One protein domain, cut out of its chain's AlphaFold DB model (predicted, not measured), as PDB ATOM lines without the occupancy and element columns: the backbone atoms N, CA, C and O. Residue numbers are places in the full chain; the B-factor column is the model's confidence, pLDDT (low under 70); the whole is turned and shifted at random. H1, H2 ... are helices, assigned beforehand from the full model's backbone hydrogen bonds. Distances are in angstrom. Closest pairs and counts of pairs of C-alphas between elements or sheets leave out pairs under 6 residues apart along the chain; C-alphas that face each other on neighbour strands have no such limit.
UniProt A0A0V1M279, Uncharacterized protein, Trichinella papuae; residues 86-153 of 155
ATOM      1  N   LEU A  86     168.280 176.767 127.727       80.81
ATOM      2  CA  LEU A  86     168.363 178.208 127.999       80.81
ATOM      3  C   LEU A  86     169.745 178.796 127.698       80.81
ATOM      4  O   LEU A  86     169.837 179.948 127.286       80.81
ATOM      5  N   MET A  87     170.817 178.012 127.848       81.31
ATOM      6  CA  MET A  87     172.186 178.460 127.564       81.31
ATOM      7  C   MET A  87     172.451 178.676 126.069       81.31
ATOM      8  O   MET A  87     173.475 179.254 125.718       81.31
ATOM      9  N   ASN A  88     171.524 178.267 125.195       81.12
ATOM     10  CA  ASN A  88     171.558 178.550 123.759       81.12
ATOM     11  C   ASN A  88     170.656 179.735 123.363       81.12
ATOM     12  O   ASN A  88     170.585 180.082 122.186       81.12
ATOM     13  N   ASN A  89     169.940 180.345 124.315       82.31
ATOM     14  CA  ASN A  89     169.049 181.471 124.049       82.31
ATOM     15  C   ASN A  89     169.805 182.808 124.182       82.31
ATOM     16  O   ASN A  89     170.316 183.149 125.250       82.31
ATOM     17  N   ASN A  90     169.836 183.592 123.101       80.44
ATOM     18  CA  ASN A  90     170.555 184.869 123.047       80.44
ATOM     19  C   ASN A  90     170.034 185.919 124.045       80.44
ATOM     20  O   ASN A  90     170.836 186.675 124.601       80.44
ATOM     21  N   ASP A  91     168.727 185.957 124.315       80.75
ATOM     22  CA  ASP A  91     168.142 186.873 125.299       80.75
ATOM     23  C   ASP A  91     168.563 186.486 126.719       80.75
ATOM     24  O   ASP A  91     168.939 187.349 127.515       80.75
ATOM     25  N   PHE A  92     168.600 185.185 127.029       84.00
ATOM     26  CA  PHE A  92     169.121 184.711 128.311       84.00
ATOM     27  C   PHE A  92     170.594 185.084 128.503       84.00
ATOM     28  O   PHE A  92     170.956 185.666 129.530       84.00
ATOM     29  N   LEU A  93     171.443 184.792 127.512       82.50
ATOM     30  CA  LEU A  93     172.876 185.104 127.572       82.50
ATOM     31  C   LEU A  93     173.118 186.608 127.746       82.50
ATOM     32  O   LEU A  93     173.987 187.017 128.516       82.50
ATOM     33  N   SER A  94     172.291 187.430 127.106       80.81
ATOM     34  CA  SER A  94     172.313 188.886 127.236       80.81
ATOM     35  C   SER A  94     171.954 189.364 128.644       80.81
ATOM     36  O   SER A  94     172.643 190.220 129.207       80.81
ATOM     37  N   ILE A  95     170.904 188.797 129.242       82.56
ATOM     38  CA  ILE A  95     170.514 189.062 130.636       82.56
ATOM     39  C   ILE A  95     171.648 188.674 131.587       82.56
ATOM     40  O   ILE A  95     172.029 189.464 132.453       82.56
ATOM     41  N   ALA A  96     172.214 187.485 131.395       83.94
ATOM     42  CA  ALA A  96     173.301 186.961 132.205       83.94
ATOM     43  C   ALA A  96     174.565 187.836 132.127       83.94
ATOM     44  O   ALA A  96     175.152 188.169 133.157       83.94
ATOM     45  N   TYR A  97     174.947 188.265 130.923       84.69
ATOM     46  CA  TYR A  97     176.081 189.157 130.682       84.69
ATOM     47  C   TYR A  97     175.925 190.519 131.380       84.69
ATOM     48  O   TYR A  97     176.847 190.976 132.063       84.69
ATOM     49  N   ILE A  98     174.752 191.154 131.275       82.31
ATOM     50  CA  ILE A  98     174.494 192.436 131.947       82.31
ATOM     51  C   ILE A  98     174.531 192.284 133.470       82.31
ATOM     52  O   ILE A  98     175.074 193.156 134.154       82.31
ATOM     53  N   ASP A  99     174.013 191.179 134.009       84.06
ATOM     54  CA  ASP A  99     174.083 190.906 135.447       84.06
ATOM     55  C   ASP A  99     175.537 190.758 135.936       84.06
ATOM     56  O   ASP A  99     175.908 191.341 136.958       84.06
ATOM     57  N   ILE A 100     176.407 190.091 135.164       85.62
ATOM     58  CA  ILE A 100     177.848 189.984 135.465       85.62
ATOM     59  C   ILE A 100     178.502 191.367 135.528       85.62
ATOM     60  O   ILE A 100     179.211 191.668 136.493       85.62
ATOM     61  N   ILE A 101     178.253 192.225 134.533       85.38
ATOM     62  CA  ILE A 101     178.794 193.592 134.515       85.38
ATOM     63  C   ILE A 101     178.304 194.377 135.726       85.38
ATOM     64  O   ILE A 101     179.100 195.032 136.401       85.38
ATOM     65  N   GLN A 102     177.007 194.310 136.021       83.56
ATOM     66  CA  GLN A 102     176.420 195.028 137.145       83.56
ATOM     67  C   GLN A 102     177.049 194.567 138.468       83.56
ATOM     68  O   GLN A 102     177.479 195.404 139.261       83.56
ATOM     69  N   ASN A 103     177.181 193.256 138.677       84.81
ATOM     70  CA  ASN A 103     177.788 192.687 139.878       84.81
ATOM     71  C   ASN A 103     179.286 193.019 140.001       84.81
ATOM     72  O   ASN A 103     179.769 193.233 141.115       84.81
ATOM     73  N   MET A 104     180.018 193.126 138.889       86.62
ATOM     74  CA  MET A 104     181.396 193.632 138.879       86.62
ATOM     75  C   MET A 104     181.451 195.114 139.286       86.62
ATOM     76  O   MET A 104     182.238 195.476 140.159       86.62
ATOM     77  N   LEU A 105     180.609 195.973 138.696       85.12
ATOM     78  CA  LEU A 105     180.556 197.407 139.021       85.12
ATOM     79  C   LEU A 105     180.173 197.654 140.486       85.12
ATOM     80  O   LEU A 105     180.709 198.558 141.127       85.12
ATOM     81  N   ASP A 106     179.301 196.812 141.039       84.88
ATOM     82  CA  ASP A 106     178.936 196.834 142.457       84.88
ATOM     83  C   ASP A 106     180.005 196.230 143.381       84.88
ATOM     84  O   ASP A 106     179.792 196.162 144.591       84.88
ATOM     85  N   ARG A 107     181.126 195.744 142.832       84.31
ATOM     86  CA  ARG A 107     182.206 195.058 143.562       84.31
ATOM     87  C   ARG A 107     181.776 193.764 144.265       84.31
ATOM     88  O   ARG A 107     182.436 193.326 145.203       84.31
ATOM     89  N   LYS A 108     180.692 193.130 143.812       85.38
ATOM     90  CA  LYS A 108     180.260 191.804 144.296       85.38
ATOM     91  C   LYS A 108     181.071 190.669 143.679       85.38
ATOM     92  O   LYS A 108     181.172 189.600 144.269       85.38
ATOM     93  N   ILE A 109     181.630 190.899 142.493       83.38
ATOM     94  CA  ILE A 109     182.550 189.983 141.822       83.38
ATOM     95  C   ILE A 109     183.887 190.703 141.680       83.38
ATOM     96  O   ILE A 109     183.952 191.803 141.135       83.38
ATOM     97  N   ILE A 110     184.953 190.067 142.164       85.62
ATOM     98  CA  ILE A 110     186.329 190.511 141.944       85.62
ATOM     99  C   ILE A 110     186.914 189.615 140.857       85.62
ATOM    100  O   ILE A 110     186.943 188.395 140.998       85.62
ATOM    101  N   LEU A 111     187.351 190.227 139.761       86.06
ATOM    102  CA  LEU A 111     187.912 189.514 138.620       86.06
ATOM    103  C   LEU A 111     189.437 189.501 138.696       86.06
ATOM    104  O   LEU A 111     190.066 190.485 139.086       86.06
ATOM    105  N   SER A 112     190.032 188.390 138.266       90.94
ATOM    106  CA  SER A 112     191.449 188.370 137.913       90.94
ATOM    107  C   SER A 112     191.691 189.273 136.699       90.94
ATOM    108  O   SER A 112     190.774 189.558 135.925       90.94
ATOM    109  N   TYR A 113     192.943 189.679 136.484       90.19
ATOM    110  CA  TYR A 113     193.303 190.468 135.304       90.19
ATOM    111  C   TYR A 113     192.912 189.761 133.993       90.19
ATOM    112  O   TYR A 113     192.305 190.372 133.120       90.19
ATOM    113  N   LYS A 114     193.170 188.447 133.893       92.12
ATOM    114  CA  LYS A 114     192.781 187.619 132.738       92.12
ATOM    115  C   LYS A 114     191.271 187.691 132.474       92.12
ATOM    116  O   LYS A 114     190.862 187.950 131.346       92.12
ATOM    117  N   ASN A 115     190.458 187.513 133.514       90.88
ATOM    118  CA  ASN A 115     188.997 187.503 133.392       90.88
ATOM    119  C   ASN A 115     188.440 188.894 133.056       90.88
ATOM    120  O   ASN A 115     187.440 189.002 132.347       90.88
ATOM    121  N   LEU A 116     189.090 189.959 133.539       90.25
ATOM    122  CA  LEU A 116     188.727 191.335 133.209       90.25
ATOM    123  C   LEU A 116     188.998 191.655 131.734       90.25
ATOM    124  O   LEU A 116     188.142 192.246 131.082       90.25
ATOM    125  N   ILE A 117     190.154 191.252 131.196       91.44
ATOM    126  CA  ILE A 117     190.486 191.449 129.775       91.44
ATOM    127  C   ILE A 117     189.471 190.747 128.872       91.44
ATOM    128  O   ILE A 117     189.007 191.337 127.897       91.44
ATOM    129  N   GLU A 118     189.080 189.523 129.220       92.06
ATOM    130  CA  GLU A 118     188.039 188.800 128.491       92.06
ATOM    131  C   GLU A 118     186.700 189.553 128.510       92.06
ATOM    132  O   GLU A 118     186.083 189.745 127.463       92.06
ATOM    133  N   LEU A 119     186.271 190.041 129.678       90.06
ATOM    134  CA  LEU A 119     185.026 190.801 129.797       90.06
ATOM    135  C   LEU A 119     185.069 192.107 128.984       90.06
ATOM    136  O   LEU A 119     184.082 192.464 128.344       90.06
ATOM    137  N   ILE A 120     186.214 192.798 128.964       89.19
ATOM    138  CA  ILE A 120     186.421 193.999 128.142       89.19
ATOM    139  C   ILE A 120     186.302 193.663 126.652       89.19
ATOM    140  O   ILE A 120     185.662 194.413 125.918       89.19
ATOM    141  N   ALA A 121     186.872 192.545 126.197       90.31
ATOM    142  CA  ALA A 121     186.765 192.126 124.800       90.31
ATOM    143  C   ALA A 121     185.302 191.881 124.389       90.31
ATOM    144  O   ALA A 121     184.878 192.337 123.325       90.31
ATOM    145  N   ILE A 122     184.513 191.238 125.256       88.44
ATOM    146  CA  ILE A 122     183.075 191.018 125.036       88.44
ATOM    147  C   ILE A 122     182.322 192.356 124.994       88.44
ATOM    148  O   ILE A 122     181.531 192.586 124.078       88.44
ATOM    149  N   ALA A 123     182.611 193.275 125.918       86.25
ATOM    150  CA  ALA A 123     181.981 194.596 125.950       86.25
ATOM    151  C   ALA A 123     182.318 195.461 124.728       86.25
ATOM    152  O   ALA A 123     181.469 196.194 124.218       86.25
ATOM    153  N   LEU A 124     183.547 195.367 124.220       86.94
ATOM    154  CA  LEU A 124     183.932 196.017 122.968       86.94
ATOM    155  C   LEU A 124     183.184 195.412 121.779       86.94
ATOM    156  O   LEU A 124     182.673 196.160 120.947       86.94
ATOM    157  N   HIS A 125     183.074 194.083 121.717       86.00
ATOM    158  CA  HIS A 125     182.317 193.397 120.674       86.00
ATOM    159  C   HIS A 125     180.842 193.825 120.662       86.00
ATOM    160  O   HIS A 125     180.330 194.231 119.618       86.00
ATOM    161  N   GLU A 126     180.196 193.836 121.828       84.19
ATOM    162  CA  GLU A 126     178.833 194.345 122.021       84.19
ATOM    163  C   GLU A 126     178.692 195.792 121.524       84.19
ATOM    164  O   GLU A 126     177.783 196.115 120.754       84.19
ATOM    165  N   ARG A 127     179.611 196.680 121.923       82.94
ATOM    166  CA  ARG A 127     179.574 198.089 121.514       82.94
ATOM    167  C   ARG A 127     179.721 198.250 120.003       82.94
ATOM    168  O   ARG A 127     179.022 199.075 119.421       82.94
ATOM    169  N   CYS A 128     180.594 197.471 119.371       84.12
ATOM    170  CA  CYS A 128     180.745 197.461 117.917       84.12
ATOM    171  C   CYS A 128     179.465 196.999 117.216       84.12
ATOM    172  O   CYS A 128     179.083 197.599 116.214       84.12
ATOM    173  N   GLN A 129     178.773 195.987 117.747       82.56
ATOM    174  CA  GLN A 129     177.478 195.578 117.206       82.56
ATOM    175  C   GLN A 129     176.450 196.707 117.304       82.56
ATOM    176  O   GLN A 129     175.861 197.060 116.292       82.56
ATOM    177  N   ARG A 130     176.317 197.373 118.461       78.81
ATOM    178  CA  ARG A 130     175.370 198.498 118.627       78.81
ATOM    179  C   ARG A 130     175.587 199.660 117.663       78.81
ATOM    180  O   ARG A 130     174.650 200.398 117.378       78.81
ATOM    181  N   LEU A 131     176.824 199.873 117.215       81.25
ATOM    182  CA  LEU A 131     177.128 200.908 116.227       81.25
ATOM    183  C   LEU A 131     176.624 200.537 114.826       81.25
ATOM    184  O   LEU A 131     176.345 201.432 114.034       81.25
ATOM    185  N   ASN A 132     176.497 199.243 114.536       75.50
ATOM    186  CA  ASN A 132     176.178 198.725 113.208       75.50
ATOM    187  C   ASN A 132     174.735 198.205 113.096       75.50
ATOM    188  O   ASN A 132     174.170 198.209 112.004       75.50
ATOM    189  N   THR A 133     174.130 197.756 114.199       71.69
ATOM    190  CA  THR A 133     172.817 197.100 114.234       71.69
ATOM    191  C   THR A 133     172.021 197.503 115.479       71.69
ATOM    192  O   THR A 133     172.571 197.835 116.527       71.69
ATOM    193  N   GLN A 134     170.687 197.455 115.376       64.44
ATOM    194  CA  GLN A 134     169.790 197.605 116.536       64.44
ATOM    195  C   GLN A 134     169.591 196.292 117.307       64.44
ATOM    196  O   GLN A 134     169.103 196.309 118.435       64.44
ATOM    197  N   VAL A 135     169.963 195.161 116.701       63.16
ATOM    198  CA  VAL A 135     169.868 193.825 117.291       63.16
ATOM    199  C   VAL A 135     171.251 193.408 117.772       63.16
ATOM    200  O   VAL A 135     172.224 193.520 117.025       63.16
ATOM    201  N   LEU A 136     171.323 192.950 119.020       66.06
ATOM    202  CA  LEU A 136     172.513 192.330 119.589       66.06
ATOM    203  C   LEU A 136     172.414 190.824 119.390       66.06
ATOM    204  O   LEU A 136     171.483 190.191 119.882       66.06
ATOM    205  N   GLU A 137     173.377 190.257 118.680       68.50
ATOM    206  CA  GLU A 137     173.436 188.827 118.403       68.50
ATOM    207  C   GLU A 137     174.708 188.235 119.006       68.50
ATOM    208  O   GLU A 137     175.761 188.869 119.034       68.50
ATOM    209  N   ASN A 138     174.632 186.987 119.469       74.62
ATOM    210  CA  ASN A 138     175.807 186.195 119.840       74.62
ATOM    211  C   ASN A 138     176.729 186.846 120.886       74.62
ATOM    212  O   ASN A 138     177.946 186.722 120.776       74.62
ATOM    213  N   ILE A 139     176.188 187.526 121.903       78.88
ATOM    214  CA  ILE A 139     176.996 187.977 123.046       78.88
ATOM    215  C   ILE A 139     177.386 186.743 123.871       78.88
ATOM    216  O   ILE A 139     176.520 186.153 124.522       78.88
ATOM    217  N   PRO A 140     178.661 186.303 123.847       79.69
ATOM    218  CA  PRO A 140     179.041 185.089 124.542       79.69
ATOM    219  C   PRO A 140     179.151 185.359 126.043       79.69
ATOM    220  O   PRO A 140     179.592 186.425 126.476       79.69
ATOM    221  N   LEU A 141     178.840 184.346 126.851       83.44
ATOM    222  CA  LEU A 141     179.249 184.363 128.249       83.44
ATOM    223  C   LEU A 141     180.773 184.213 128.362       83.44
ATOM    224  O   LEU A 141     181.369 183.438 127.600       83.44
ATOM    225  N   PRO A 142     181.409 184.883 129.339       86.94
ATOM    226  CA  PRO A 142     182.821 184.664 129.612       86.94
ATOM    227  C   PRO A 142     183.118 183.180 129.883       86.94
ATOM    228  O   PRO A 142     182.332 182.479 130.525       86.94
ATOM    229  N   ILE A 143     184.252 182.685 129.395       85.50
ATOM    230  CA  ILE A 143     184.712 181.296 129.525       85.50
ATOM    231  C   ILE A 143     184.728 180.874 130.992       85.50
ATOM    232  O   ILE A 143     184.173 179.837 131.327       85.50
ATOM    233  N   TRP A 144     185.250 181.713 131.884       84.06
ATOM    234  CA  TRP A 144     185.310 181.405 133.316       84.06
ATOM    235  C   TRP A 144     183.929 181.271 133.982       84.06
ATOM    236  O   TRP A 144     183.805 180.606 135.008       84.06
ATOM    237  N   VAL A 145     182.876 181.876 133.416       82.69
ATOM    238  CA  VAL A 145     181.492 181.644 133.869       82.69
ATOM    239  C   VAL A 145     181.030 180.264 133.416       82.69
ATOM    240  O   VAL A 145     180.459 179.521 134.210       82.69
ATOM    241  N   ARG A 146     181.317 179.913 132.156       79.44
ATOM    242  CA  ARG A 146     180.964 178.616 131.557       79.44
ATOM    243  C   ARG A 146     181.670 177.447 132.243       79.44
ATOM    244  O   ARG A 146     181.046 176.429 132.514       79.44
ATOM    245  N   GLU A 147     182.951 177.599 132.563       79.81
ATOM    246  CA  GLU A 147     183.733 176.583 133.276       79.81
ATOM    247  C   GLU A 147     183.177 176.344 134.684       79.81
ATOM    248  O   GLU A 147     183.026 175.202 135.111       79.81
ATOM    249  N   LYS A 148     182.799 177.410 135.401       74.50
ATOM    250  CA  LYS A 148     182.232 177.274 136.747       74.50
ATOM    251  C   LYS A 148     180.919 176.484 136.740       74.50
ATOM    252  O   LYS A 148     180.741 175.607 137.581       74.50
ATOM    253  N   THR A 149     180.024 176.758 135.789       67.94
ATOM    254  CA  THR A 149     178.744 176.039 135.684       67.94
ATOM    255  C   THR A 149     178.907 174.602 135.186       67.94
ATOM    256  O   THR A 149     178.032 173.777 135.440       67.94
ATOM    257  N   GLN A 150     180.003 174.269 134.494       62.91
ATOM    258  CA  GLN A 150     180.360 172.883 134.164       62.91
ATOM    259  C   GLN A 150     180.848 172.114 135.392       62.91
ATOM    260  O   GLN A 150     180.352 171.024 135.656       62.91
ATOM    261  N   VAL A 151     181.741 172.698 136.191       59.38
ATOM    262  CA  VAL A 151     182.267 172.049 137.407       59.38
ATOM    263  C   VAL A 151     181.164 171.773 138.437       59.38
ATOM    264  O   VAL A 151     181.228 170.783 139.161       59.38
ATOM    265  N   GLU A 152     180.135 172.618 138.508       59.38
ATOM    266  CA  GLU A 152     178.969 172.390 139.377       59.38
ATOM    267  C   GLU A 152     178.068 171.227 138.912       59.38
ATOM    268  O   GLU A 152     177.277 170.745 139.714       59.38
ATOM    269  N   GLN A 153     178.192 170.744 137.669       57.50
ATOM    270  CA  GLN A 153     177.451 169.571 137.166       57.50
ATOM    271  C   GLN A 153     178.159 168.239 137.429       57.50
ATOM    272  O   GLN A 153     177.509 167.200 137.460       57.50
TER     273      GLN A 153
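AT A GLANCE: This is residues 86 to 153 of the 155 residues of an uncharacterized protein of Trichinella papuae (UniProt A0A0V1M279). Three helices make a loosely packed group: H1 crosses the long H2 obliquely with a gap between them, and the link after H2 folds back toward the beginning of H2, where H3 starts and leads away. The end of H2 with the first residues of the link, residues 130 to 135, sticks out, and so do residues 147 to 153, most of H3 and the two residues after it. The printed part has 68 residues with three named helices, H1, H2 and H3 in that order, and no named strand; the class is all helix. By its radius of gyration of the C-alphas, 12.4 A, the whole is compact, and it spans 35 by 26 by 19 A.

HOW THE PARTS SIT: H1, residues 90 to 105, touches no helix. It is near H2, residues 113 to 132: 10 pairs of their C-alphas lie within 10 A, and the closest pair is 8.3 A apart. A short link, 7 residues, joins these two. Another short link, 10 residues, leads from H2 to H3, residues 143 to 151. H2 and H3 are close but not clearly touching, with 1 pair of C-alphas within 8 A; the closest are those of Asn 115 and Trp 144, 7.1 A apart. Their lines stand at a steep tilt of 62 degrees and they run opposite ways, with their centres 18.6 A apart. H1 and H3 are apart. In H1, H2 and H3 every backbone O i to N i+4 pair is within hydrogen-bond range.

IN THESE COORDINATES: H1 runs from Asn 90, C-alpha at (170.555, 184.869, 123.047), to Leu 105, 22.6 A from first to last C-alpha. H2 is the longest helix, 20 residues from Tyr 113 to Asn 132 and 29.1 A from first to last C-alpha; C-alpha 113 is at (193.303, 190.468, 135.304). H3 has 9 residues from Ile 143 to Val 151, and C-alpha 151 is at (182.267, 172.049, 137.407).

THE WHOLE: The two C-alphas farthest apart are those of Asn 132 and Gln 153, 37.8 A. Both lie in stretches that stand free: residues 130 to 135, of which 130 to 132 belong to H2, and residues 147 to 153, of which 147 to 151 belong to H3. Without these stretches the body spans 26 by 23 by 18 A. The printed part runs from residue 86 to residue 153 with no cut, and it has no long link between its helices. The mean pLDDT of the printed part is 81.3; residues 134 to 137 and 149 to 153 are under 70.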